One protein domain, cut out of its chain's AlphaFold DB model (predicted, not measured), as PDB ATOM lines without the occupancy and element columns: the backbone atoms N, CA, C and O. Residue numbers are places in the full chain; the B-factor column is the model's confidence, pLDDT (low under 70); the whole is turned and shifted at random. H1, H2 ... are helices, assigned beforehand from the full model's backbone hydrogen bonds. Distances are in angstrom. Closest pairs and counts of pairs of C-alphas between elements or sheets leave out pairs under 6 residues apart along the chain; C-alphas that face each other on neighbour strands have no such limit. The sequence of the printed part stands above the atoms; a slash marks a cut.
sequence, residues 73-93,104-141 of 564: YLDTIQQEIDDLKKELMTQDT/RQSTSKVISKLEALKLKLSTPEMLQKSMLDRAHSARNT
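AT A GLANCE: This is residues 73 to 93 and 104 to 141 of the 564 residues of an uncharacterized protein of Absidia glauca (UniProt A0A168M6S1). Two long helices, H1 and H2, run side by side in opposite ways with few close approaches, and H3 turns off obliquely beyond the end of H2 as an arm whose residues 131 to 141 stick out free. The printed part has 59 residues with three named helices, in the order H1, H2, H3, and no named strand; the class is all helix. The whole is only just loose, close to extended, with a radius of gyration of the C-alphas of 15.3 A and spans of 48 by 20 by 10 A.

HOW THE PARTS SIT: Begin with the longest helix, H1, residues 73 to 93, and look from it to H2, residues 104 to 121. The two are close but not clearly touching; their closest C-alphas, those of Leu 84 and Val 110, are 7.2 A apart. Their lines stand at a shallow tilt of 4 degrees, opposite ways, with centres 11.9 A apart. From H2 go on to H3, residues 124 to 141. H2 and H3 are close but not clearly touching, the closest C-alphas being those of Leu 121 and Leu 127 at 7.3 A. They run the same way at a steep tilt of 57 degrees. H1 and H3 are apart. In H1, H2 and H3, every O i to N i+4 pair is within hydrogen-bond range.

IN THESE COORDINATES: Find C-alpha 73 at (-57.038, -50.672, 44.600); from there H1 runs 30.8 A to Thr 93. H2 starts at C-alpha 104, (-26.485, -52.370, 40.974), and measures 25.5 A to Leu 121. H3 measures 25.4 A from Pro 124 to C-alpha 141 at (-70.387, -42.065, 57.462).

THE WHOLE: The two C-alphas farthest apart, those of Thr 93 and Arg 139, are 48.1 A apart. Residues 94 to 103 are not printed; across this cut, between H1 and H2, C-alphas 93 and 104 are 15.6 A apart. The link from H2 to H3 is tight, with 2 residues. The mean pLDDT of the printed part is 81.3, and no printed residue is under 70.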
ATOM      1  N   TYR A  73     -58.269 -51.174  45.214       72.75
ATOM      2  CA  TYR A  73     -57.038 -50.672  44.600       72.75
ATOM      3  C   TYR A  73     -55.858 -50.623  45.589       72.75
ATOM      4  O   TYR A  73     -54.720 -50.829  45.176       72.75
ATOM      5  N   LEU A  74     -56.110 -50.409  46.889       75.81
ATOM      6  CA  LEU A  74     -55.063 -50.443  47.914       75.81
ATOM      7  C   LEU A  74     -54.545 -51.863  48.143       75.81
ATOM      8  O   LEU A  74     -53.351 -52.022  48.365       75.81
ATOM      9  N   ASP A  75     -55.402 -52.881  48.027       78.81
ATOM     10  CA  ASP A  75     -54.969 -54.281  48.115       78.81
ATOM     11  C   ASP A  75     -54.067 -54.655  46.929       78.81
ATOM     12  O   ASP A  75     -53.061 -55.333  47.115       78.81
ATOM     13  N   THR A  76     -54.362 -54.136  45.730       79.06
ATOM     14  CA  THR A  76     -53.523 -54.350  44.535       79.06
ATOM     15  C   THR A  76     -52.141 -53.706  44.702       79.06
ATOM     16  O   THR A  76     -51.125 -54.339  44.435       79.06
ATOM     17  N   ILE A  77     -52.088 -52.467  45.207       77.50
ATOM     18  CA  ILE A  77     -50.823 -51.760  45.469       77.50
ATOM     19  C   ILE A  77     -50.034 -52.439  46.590       77.50
ATOM     20  O   ILE A  77     -48.816 -52.573  46.495       77.50
ATOM     21  N   GLN A  78     -50.710 -52.867  47.655       81.69
ATOM     22  CA  GLN A  78     -50.069 -53.551  48.772       81.69
ATOM     23  C   GLN A  78     -49.468 -54.888  48.327       81.69
ATOM     24  O   GLN A  78     -48.338 -55.193  48.697       81.69
ATOM     25  N   GLN A  79     -50.185 -55.639  47.488       85.69
ATOM     26  CA  GLN A  79     -49.687 -56.876  46.899       85.69
ATOM     27  C   GLN A  79     -48.449 -56.629  46.026       85.69
ATOM     28  O   GLN A  79     -47.460 -57.337  46.181       85.69
ATOM     29  N   GLU A  80     -48.446 -55.588  45.188       80.19
ATOM     30  CA  GLU A  80     -47.286 -55.248  44.350       80.19
ATOM     31  C   GLU A  80     -46.065 -54.829  45.197       80.19
ATOM     32  O   GLU A  80     -44.933 -55.196  44.889       80.19
ATOM     33  N   ILE A  81     -46.280 -54.130  46.322       82.75
ATOM     34  CA  ILE A  81     -45.221 -53.816  47.299       82.75
ATOM     35  C   ILE A  81     -44.677 -55.087  47.963       82.75
ATOM     36  O   ILE A  81     -43.465 -55.204  48.161       82.75
ATOM     37  N   ASP A  82     -45.547 -56.020  48.342       86.75
ATOM     38  CA  ASP A  82     -45.143 -57.260  49.007       86.75
ATOM     39  C   ASP A  82     -44.408 -58.206  48.040       86.75
ATOM     40  O   ASP A  82     -43.410 -58.819  48.427       86.75
ATOM     41  N   ASP A  83     -44.812 -58.242  46.767       86.62
ATOM     42  CA  ASP A  83     -44.105 -58.956  45.700       86.62
ATOM     43  C   ASP A  83     -42.713 -58.349  45.447       86.62
ATOM     44  O   ASP A  83     -41.726 -59.086  45.387       86.62
ATOM     45  N   LEU A  84     -42.597 -57.014  45.403       81.25
ATOM     46  CA  LEU A  84     -41.306 -56.320  45.284       81.25
ATOM     47  C   LEU A  84     -40.384 -56.588  46.479       81.25
ATOM     48  O   LEU A  84     -39.185 -56.802  46.303       81.25
ATOM     49  N   LYS A  85     -40.924 -56.606  47.703       83.44
ATOM     50  CA  LYS A  85     -40.153 -56.963  48.906       83.44
ATOM     51  C   LYS A  85     -39.662 -58.402  48.854       83.44
ATOM     52  O   LYS A  85     -38.532 -58.672  49.254       83.44
ATOM     53  N   LYS A  86     -40.503 -59.320  48.380       85.94
ATOM     54  CA  LYS A  86     -40.147 -60.730  48.245       85.94
ATOM     55  C   LYS A  86     -39.041 -60.925  47.207       85.94
ATOM     56  O   LYS A  86     -38.106 -61.661  47.496       85.94
ATOM     57  N   GLU A  87     -39.120 -60.234  46.067       82.19
ATOM     58  CA  GLU A  87     -38.086 -60.239  45.016       82.19
ATOM     59  C   GLU A  87     -36.727 -59.754  45.562       82.19
ATOM     60  O   GLU A  87     -35.701 -60.389  45.315       82.19
ATOM     61  N   LEU A  88     -36.733 -58.703  46.394       80.19
ATOM     62  CA  LEU A  88     -35.549 -58.186  47.096       80.19
ATOM     63  C   LEU A  88     -34.960 -59.197  48.093       80.19
ATOM     64  O   LEU A  88     -33.769 -59.484  48.039       80.19
ATOM     65  N   MET A  89     -35.791 -59.796  48.956       82.31
ATOM     66  CA  MET A  89     -35.307 -60.781  49.933       82.31
ATOM     67  C   MET A  89     -34.721 -62.031  49.271       82.31
ATOM     68  O   MET A  89     -33.766 -62.600  49.792       82.31
ATOM     69  N   THR A  90     -35.272 -62.467  48.132       80.94
ATOM     70  CA  THR A  90     -34.710 -63.602  47.383       80.94
ATOM     71  C   THR A  90     -33.363 -63.276  46.741       80.94
ATOM     72  O   THR A  90     -32.508 -64.155  46.662       80.94
ATOM     73  N   GLN A  91     -33.140 -62.024  46.332       71.94
ATOM     74  CA  GLN A  91     -31.847 -61.595  45.795       71.94
ATOM     75  C   GLN A  91     -30.773 -61.515  46.880       71.94
ATOM     76  O   GLN A  91     -29.681 -62.038  46.675       71.94
ATOM     77  N   ASP A  92     -31.099 -60.987  48.063       72.69
ATOM     78  CA  ASP A  92     -30.156 -60.928  49.190       72.69
ATOM     79  C   ASP A  92     -29.661 -62.325  49.614       72.69
ATOM     80  O   ASP A  92     -28.525 -62.473  50.059       72.69
ATOM     81  N   THR A  93     -30.478 -63.372  49.434       76.25
ATOM     82  CA  THR A  93     -30.081 -64.759  49.740       76.25
ATOM     83  C   THR A  93     -29.245 -65.446  48.656       76.25
ATOM     84  O   THR A  93     -28.539 -66.401  48.968       76.25
ATOM     85  N   ARG A 104     -26.112 -53.694  41.495       80.38
ATOM     86  CA  ARG A 104     -26.485 -52.370  40.974       80.38
ATOM     87  C   ARG A 104     -27.587 -52.456  39.919       80.38
ATOM     88  O   ARG A 104     -28.423 -51.558  39.829       80.38
ATOM     89  N   GLN A 105     -27.617 -53.525  39.124       82.31
ATOM     90  CA  GLN A 105     -28.662 -53.716  38.116       82.31
ATOM     91  C   GLN A 105     -29.988 -54.149  38.740       82.31
ATOM     92  O   GLN A 105     -31.046 -53.703  38.294       82.31
ATOM     93  N   SER A 106     -29.953 -55.000  39.765       77.62
ATOM     94  CA  SER A 106     -31.161 -55.434  40.464       77.62
ATOM     95  C   SER A 106     -31.811 -54.291  41.245       77.62
ATOM     96  O   SER A 106     -33.002 -54.024  41.067       77.62
ATOM     97  N   THR A 107     -31.021 -53.530  42.004       80.75
ATOM     98  CA  THR A 107     -31.492 -52.334  42.717       80.75
ATOM     99  C   THR A 107     -32.045 -51.281  41.758       80.75
ATOM    100  O   THR A 107     -33.124 -50.740  42.000       80.75
ATOM    101  N   SER A 108     -31.388 -51.048  40.615       85.62
ATOM    102  CA  SER A 108     -31.902 -50.153  39.570       85.62
ATOM    103  C   SER A 108     -33.260 -50.609  39.020       85.62
ATOM    104  O   SER A 108     -34.158 -49.780  38.884       85.62
ATOM    105  N   LYS A 109     -33.463 -51.914  38.777       86.06
ATOM    106  CA  LYS A 109     -34.760 -52.453  38.329       86.06
ATOM    107  C   LYS A 109     -35.866 -52.226  39.359       86.06
ATOM    108  O   LYS A 109     -36.976 -51.857  38.979       86.06
ATOM    109  N   VAL A 110     -35.579 -52.421  40.648       82.62
ATOM    110  CA  VAL A 110     -36.552 -52.171  41.726       82.62
ATOM    111  C   VAL A 110     -36.906 -50.686  41.809       82.62
ATOM    112  O   VAL A 110     -38.086 -50.350  41.907       82.62
ATOM    113  N   ILE A 111     -35.914 -49.798  41.702       87.00
ATOM    114  CA  ILE A 111     -36.137 -48.345  41.675       87.00
ATOM    115  C   ILE A 111     -37.040 -47.967  40.494       87.00
ATOM    116  O   ILE A 111     -38.035 -47.277  40.697       87.00
ATOM    117  N   SER A 112     -36.784 -48.487  39.288       88.00
ATOM    118  CA  SER A 112     -37.637 -48.218  38.122       88.00
ATOM    119  C   SER A 112     -39.068 -48.745  38.288       88.00
ATOM    120  O   SER A 112     -40.017 -48.062  37.902       88.00
ATOM    121  N   LYS A 113     -39.259 -49.928  38.893       85.50
ATOM    122  CA  LYS A 113     -40.603 -50.454  39.205       85.50
ATOM    123  C   LYS A 113     -41.329 -49.563  40.226       85.50
ATOM    124  O   LYS A 113     -42.507 -49.263  40.041       85.50
ATOM    125  N   LEU A 114     -40.631 -49.085  41.260       83.19
ATOM    126  CA  LEU A 114     -41.179 -48.151  42.254       83.19
ATOM    127  C   LEU A 114     -41.545 -46.794  41.643       83.19
ATOM    128  O   LEU A 114     -42.594 -46.236  41.968       83.19
ATOM    129  N   GLU A 115     -40.719 -46.268  40.743       87.19
ATOM    130  CA  GLU A 115     -41.016 -45.032  40.019       87.19
ATOM    131  C   GLU A 115     -42.228 -45.195  39.098       87.19
ATOM    132  O   GLU A 115     -43.107 -44.335  39.106       87.19
ATOM    133  N   ALA A 116     -42.341 -46.319  38.383       87.06
ATOM    134  CA  ALA A 116     -43.506 -46.628  37.555       87.06
ATOM    135  C   ALA A 116     -44.795 -46.747  38.387       87.06
ATOM    136  O   ALA A 116     -45.838 -46.221  37.996       87.06
ATOM    137  N   LEU A 117     -44.722 -47.378  39.563       82.75
ATOM    138  CA  LEU A 117     -45.829 -47.450  40.519       82.75
ATOM    139  C   LEU A 117     -46.235 -46.078  41.045       82.75
ATOM    140  O   LEU A 117     -47.421 -45.753  41.088       82.75
ATOM    141  N   LYS A 118     -45.255 -45.244  41.405       86.31
ATOM    142  CA  LYS A 118     -45.491 -43.860  41.822       86.31
ATOM    143  C   LYS A 118     -46.170 -43.062  40.709       86.31
ATOM    144  O   LYS A 118     -47.098 -42.308  40.990       86.31
ATOM    145  N   LEU A 119     -45.753 -43.257  39.459       88.44
ATOM    146  CA  LEU A 119     -46.343 -42.598  38.296       88.44
ATOM    147  C   LEU A 119     -47.796 -43.041  38.087       88.44
ATOM    148  O   LEU A 119     -48.668 -42.182  37.972       88.44
ATOM    149  N   LYS A 120     -48.076 -44.351  38.170       84.00
ATOM    150  CA  LYS A 120     -49.443 -44.908  38.156       84.00
ATOM    151  C   LYS A 120     -50.312 -44.324  39.274       84.00
ATOM    152  O   LYS A 120     -51.440 -43.923  39.013       84.00
ATOM    153  N   LEU A 121     -49.778 -44.206  40.490       79.94
ATOM    154  CA  LEU A 121     -50.447 -43.587  41.642       79.94
ATOM    155  C   LEU A 121     -50.714 -42.088  41.462       79.94
ATOM    156  O   LEU A 121     -51.706 -41.583  41.977       79.94
ATOM    157  N   SER A 122     -49.845 -41.389  40.731       85.12
ATOM    158  CA  SER A 122     -49.998 -39.965  40.422       85.12
ATOM    159  C   SER A 122     -50.899 -39.681  39.221       85.12
ATOM    160  O   SER A 122     -51.145 -38.514  38.920       85.12
ATOM    161  N   THR A 123     -51.388 -40.717  38.525       88.62
ATOM    162  CA  THR A 123     -52.291 -40.504  37.391       88.62
ATOM    163  C   THR A 123     -53.572 -39.808  37.858       88.62
ATOM    164  O   THR A 123     -54.104 -40.131  38.928       88.62
ATOM    165  N   PRO A 124     -54.093 -38.855  37.065       83.50
ATOM    166  CA  PRO A 124     -55.305 -38.126  37.423       83.50
ATOM    167  C   PRO A 124     -56.500 -39.068  37.623       83.50
ATOM    168  O   PRO A 124     -57.320 -38.818  38.500       83.50
ATOM    169  N   GLU A 125     -56.552 -40.192  36.902       83.56
ATOM    170  CA  GLU A 125     -57.593 -41.218  37.053       83.56
ATOM    171  C   GLU A 125     -57.571 -41.888  38.433       83.56
ATOM    172  O   GLU A 125     -58.608 -42.016  39.083       83.56
ATOM    173  N   MET A 126     -56.391 -42.283  38.922       78.94
ATOM    174  CA  MET A 126     -56.226 -42.856  40.263       78.94
ATOM    175  C   MET A 126     -56.575 -41.845  41.358       78.94
ATOM    176  O   MET A 126     -57.217 -42.193  42.353       78.94
ATOM    177  N   LEU A 127     -56.195 -40.581  41.161       82.56
ATOM    178  CA  LEU A 127     -56.515 -39.502  42.089       82.56
ATOM    179  C   LEU A 127     -58.031 -39.259  42.124       82.56
ATOM    180  O   LEU A 127     -58.619 -39.237  43.208       82.56
ATOM    181  N   GLN A 128     -58.687 -39.206  40.964       84.75
ATOM    182  CA  GLN A 128     -60.140 -39.080  40.847       84.75
ATOM    183  C   GLN A 128     -60.872 -40.275  41.474       84.75
ATOM    184  O   GLN A 128     -61.827 -40.083  42.228       84.75
ATOM    185  N   LYS A 129     -60.387 -41.503  41.253       82.75
ATOM    186  CA  LYS A 129     -60.930 -42.716  41.879       82.75
ATOM    187  C   LYS A 129     -60.805 -42.674  43.403       82.75
ATOM    188  O   LYS A 129     -61.775 -42.957  44.100       82.75
ATOM    189  N   SER A 130     -59.663 -42.227  43.929       77.88
ATOM    190  CA  SER A 130     -59.470 -42.055  45.376       77.88
ATOM    191  C   SER A 130     -60.384 -40.975  45.973       77.88
ATOM    192  O   SER A 130     -60.872 -41.126  47.095       77.88
ATOM    193  N   MET A 131     -60.666 -39.902  45.222       81.25
ATOM    194  CA  MET A 131     -61.616 -38.863  45.629       81.25
ATOM    195  C   MET A 131     -63.052 -39.390  45.655       81.25
ATOM    196  O   MET A 131     -63.769 -39.114  46.616       81.25
ATOM    197  N   LEU A 132     -63.454 -40.178  44.654       83.88
ATOM    198  CA  LEU A 132     -64.762 -40.837  44.615       83.88
ATOM    199  C   LEU A 132     -64.923 -41.830  45.771       83.88
ATOM    200  O   LEU A 132     -65.914 -41.762  46.493       83.88
ATOM    201  N   ASP A 133     -63.929 -42.681  46.028       74.06
ATOM    202  CA  ASP A 133     -63.961 -43.623  47.155       74.06
ATOM    203  C   ASP A 133     -64.028 -42.896  48.507       74.06
ATOM    204  O   ASP A 133     -64.769 -43.298  49.411       74.06
ATOM    205  N   ARG A 134     -63.324 -41.764  48.645       76.62
ATOM    206  CA  ARG A 134     -63.423 -40.901  49.829       76.62
ATOM    207  C   ARG A 134     -64.808 -40.265  49.961       76.62
ATOM    208  O   ARG A 134     -65.328 -40.202  51.074       76.62
ATOM    209  N   ALA A 135     -65.414 -39.826  48.859       78.81
ATOM    210  CA  ALA A 135     -66.772 -39.287  48.847       78.81
ATOM    211  C   ALA A 135     -67.807 -40.360  49.227       78.81
ATOM    212  O   ALA A 135     -68.678 -40.102  50.059       78.81
ATOM    213  N   HIS A 136     -67.670 -41.586  48.715       75.81
ATOM    214  CA  HIS A 136     -68.510 -42.723  49.101       75.81
ATOM    215  C   HIS A 136     -68.347 -43.084  50.583       75.81
ATOM    216  O   HIS A 136     -69.342 -43.281  51.281       75.81
ATOM    217  N   SER A 137     -67.117 -43.093  51.106       72.50
ATOM    218  CA  SER A 137     -66.870 -43.324  52.535       72.50
ATOM    219  C   SER A 137     -67.458 -42.215  53.415       72.50
ATOM    220  O   SER A 137     -68.002 -42.503  54.485       72.50
ATOM    221  N   ALA A 138     -67.370 -40.952  52.988       76.12
ATOM    222  CA  ALA A 138     -67.963 -39.826  53.704       76.12
ATOM    223  C   ALA A 138     -69.497 -39.917  53.722       76.12
ATOM    224  O   ALA A 138     -70.103 -39.747  54.780       76.12
ATOM    225  N   ARG A 139     -70.117 -40.283  52.591       77.00
ATOM    226  CA  ARG A 139     -71.567 -40.496  52.483       77.00
ATOM    227  C   ARG A 139     -72.047 -41.651  53.365       77.00
ATOM    228  O   ARG A 139     -73.017 -41.482  54.095       77.00
ATOM    229  N   ASN A 140     -71.322 -42.771  53.389       75.94
ATOM    230  CA  ASN A 140     -71.614 -43.885  54.301       75.94
ATOM    231  C   ASN A 140     -71.494 -43.466  55.774       75.94
ATOM    232  O   ASN A 140     -72.285 -43.897  56.610       75.94
ATOM    233  N   THR A 141     -70.536 -42.594  56.098       78.12
ATOM    234  CA  THR A 141     -70.387 -42.065  57.462       78.12
ATOM    235  C   THR A 141     -71.573 -41.174  57.840       78.12
ATOM    236  O   THR A 141     -72.089 -41.293  58.948       78.12
TER     237      THR A 141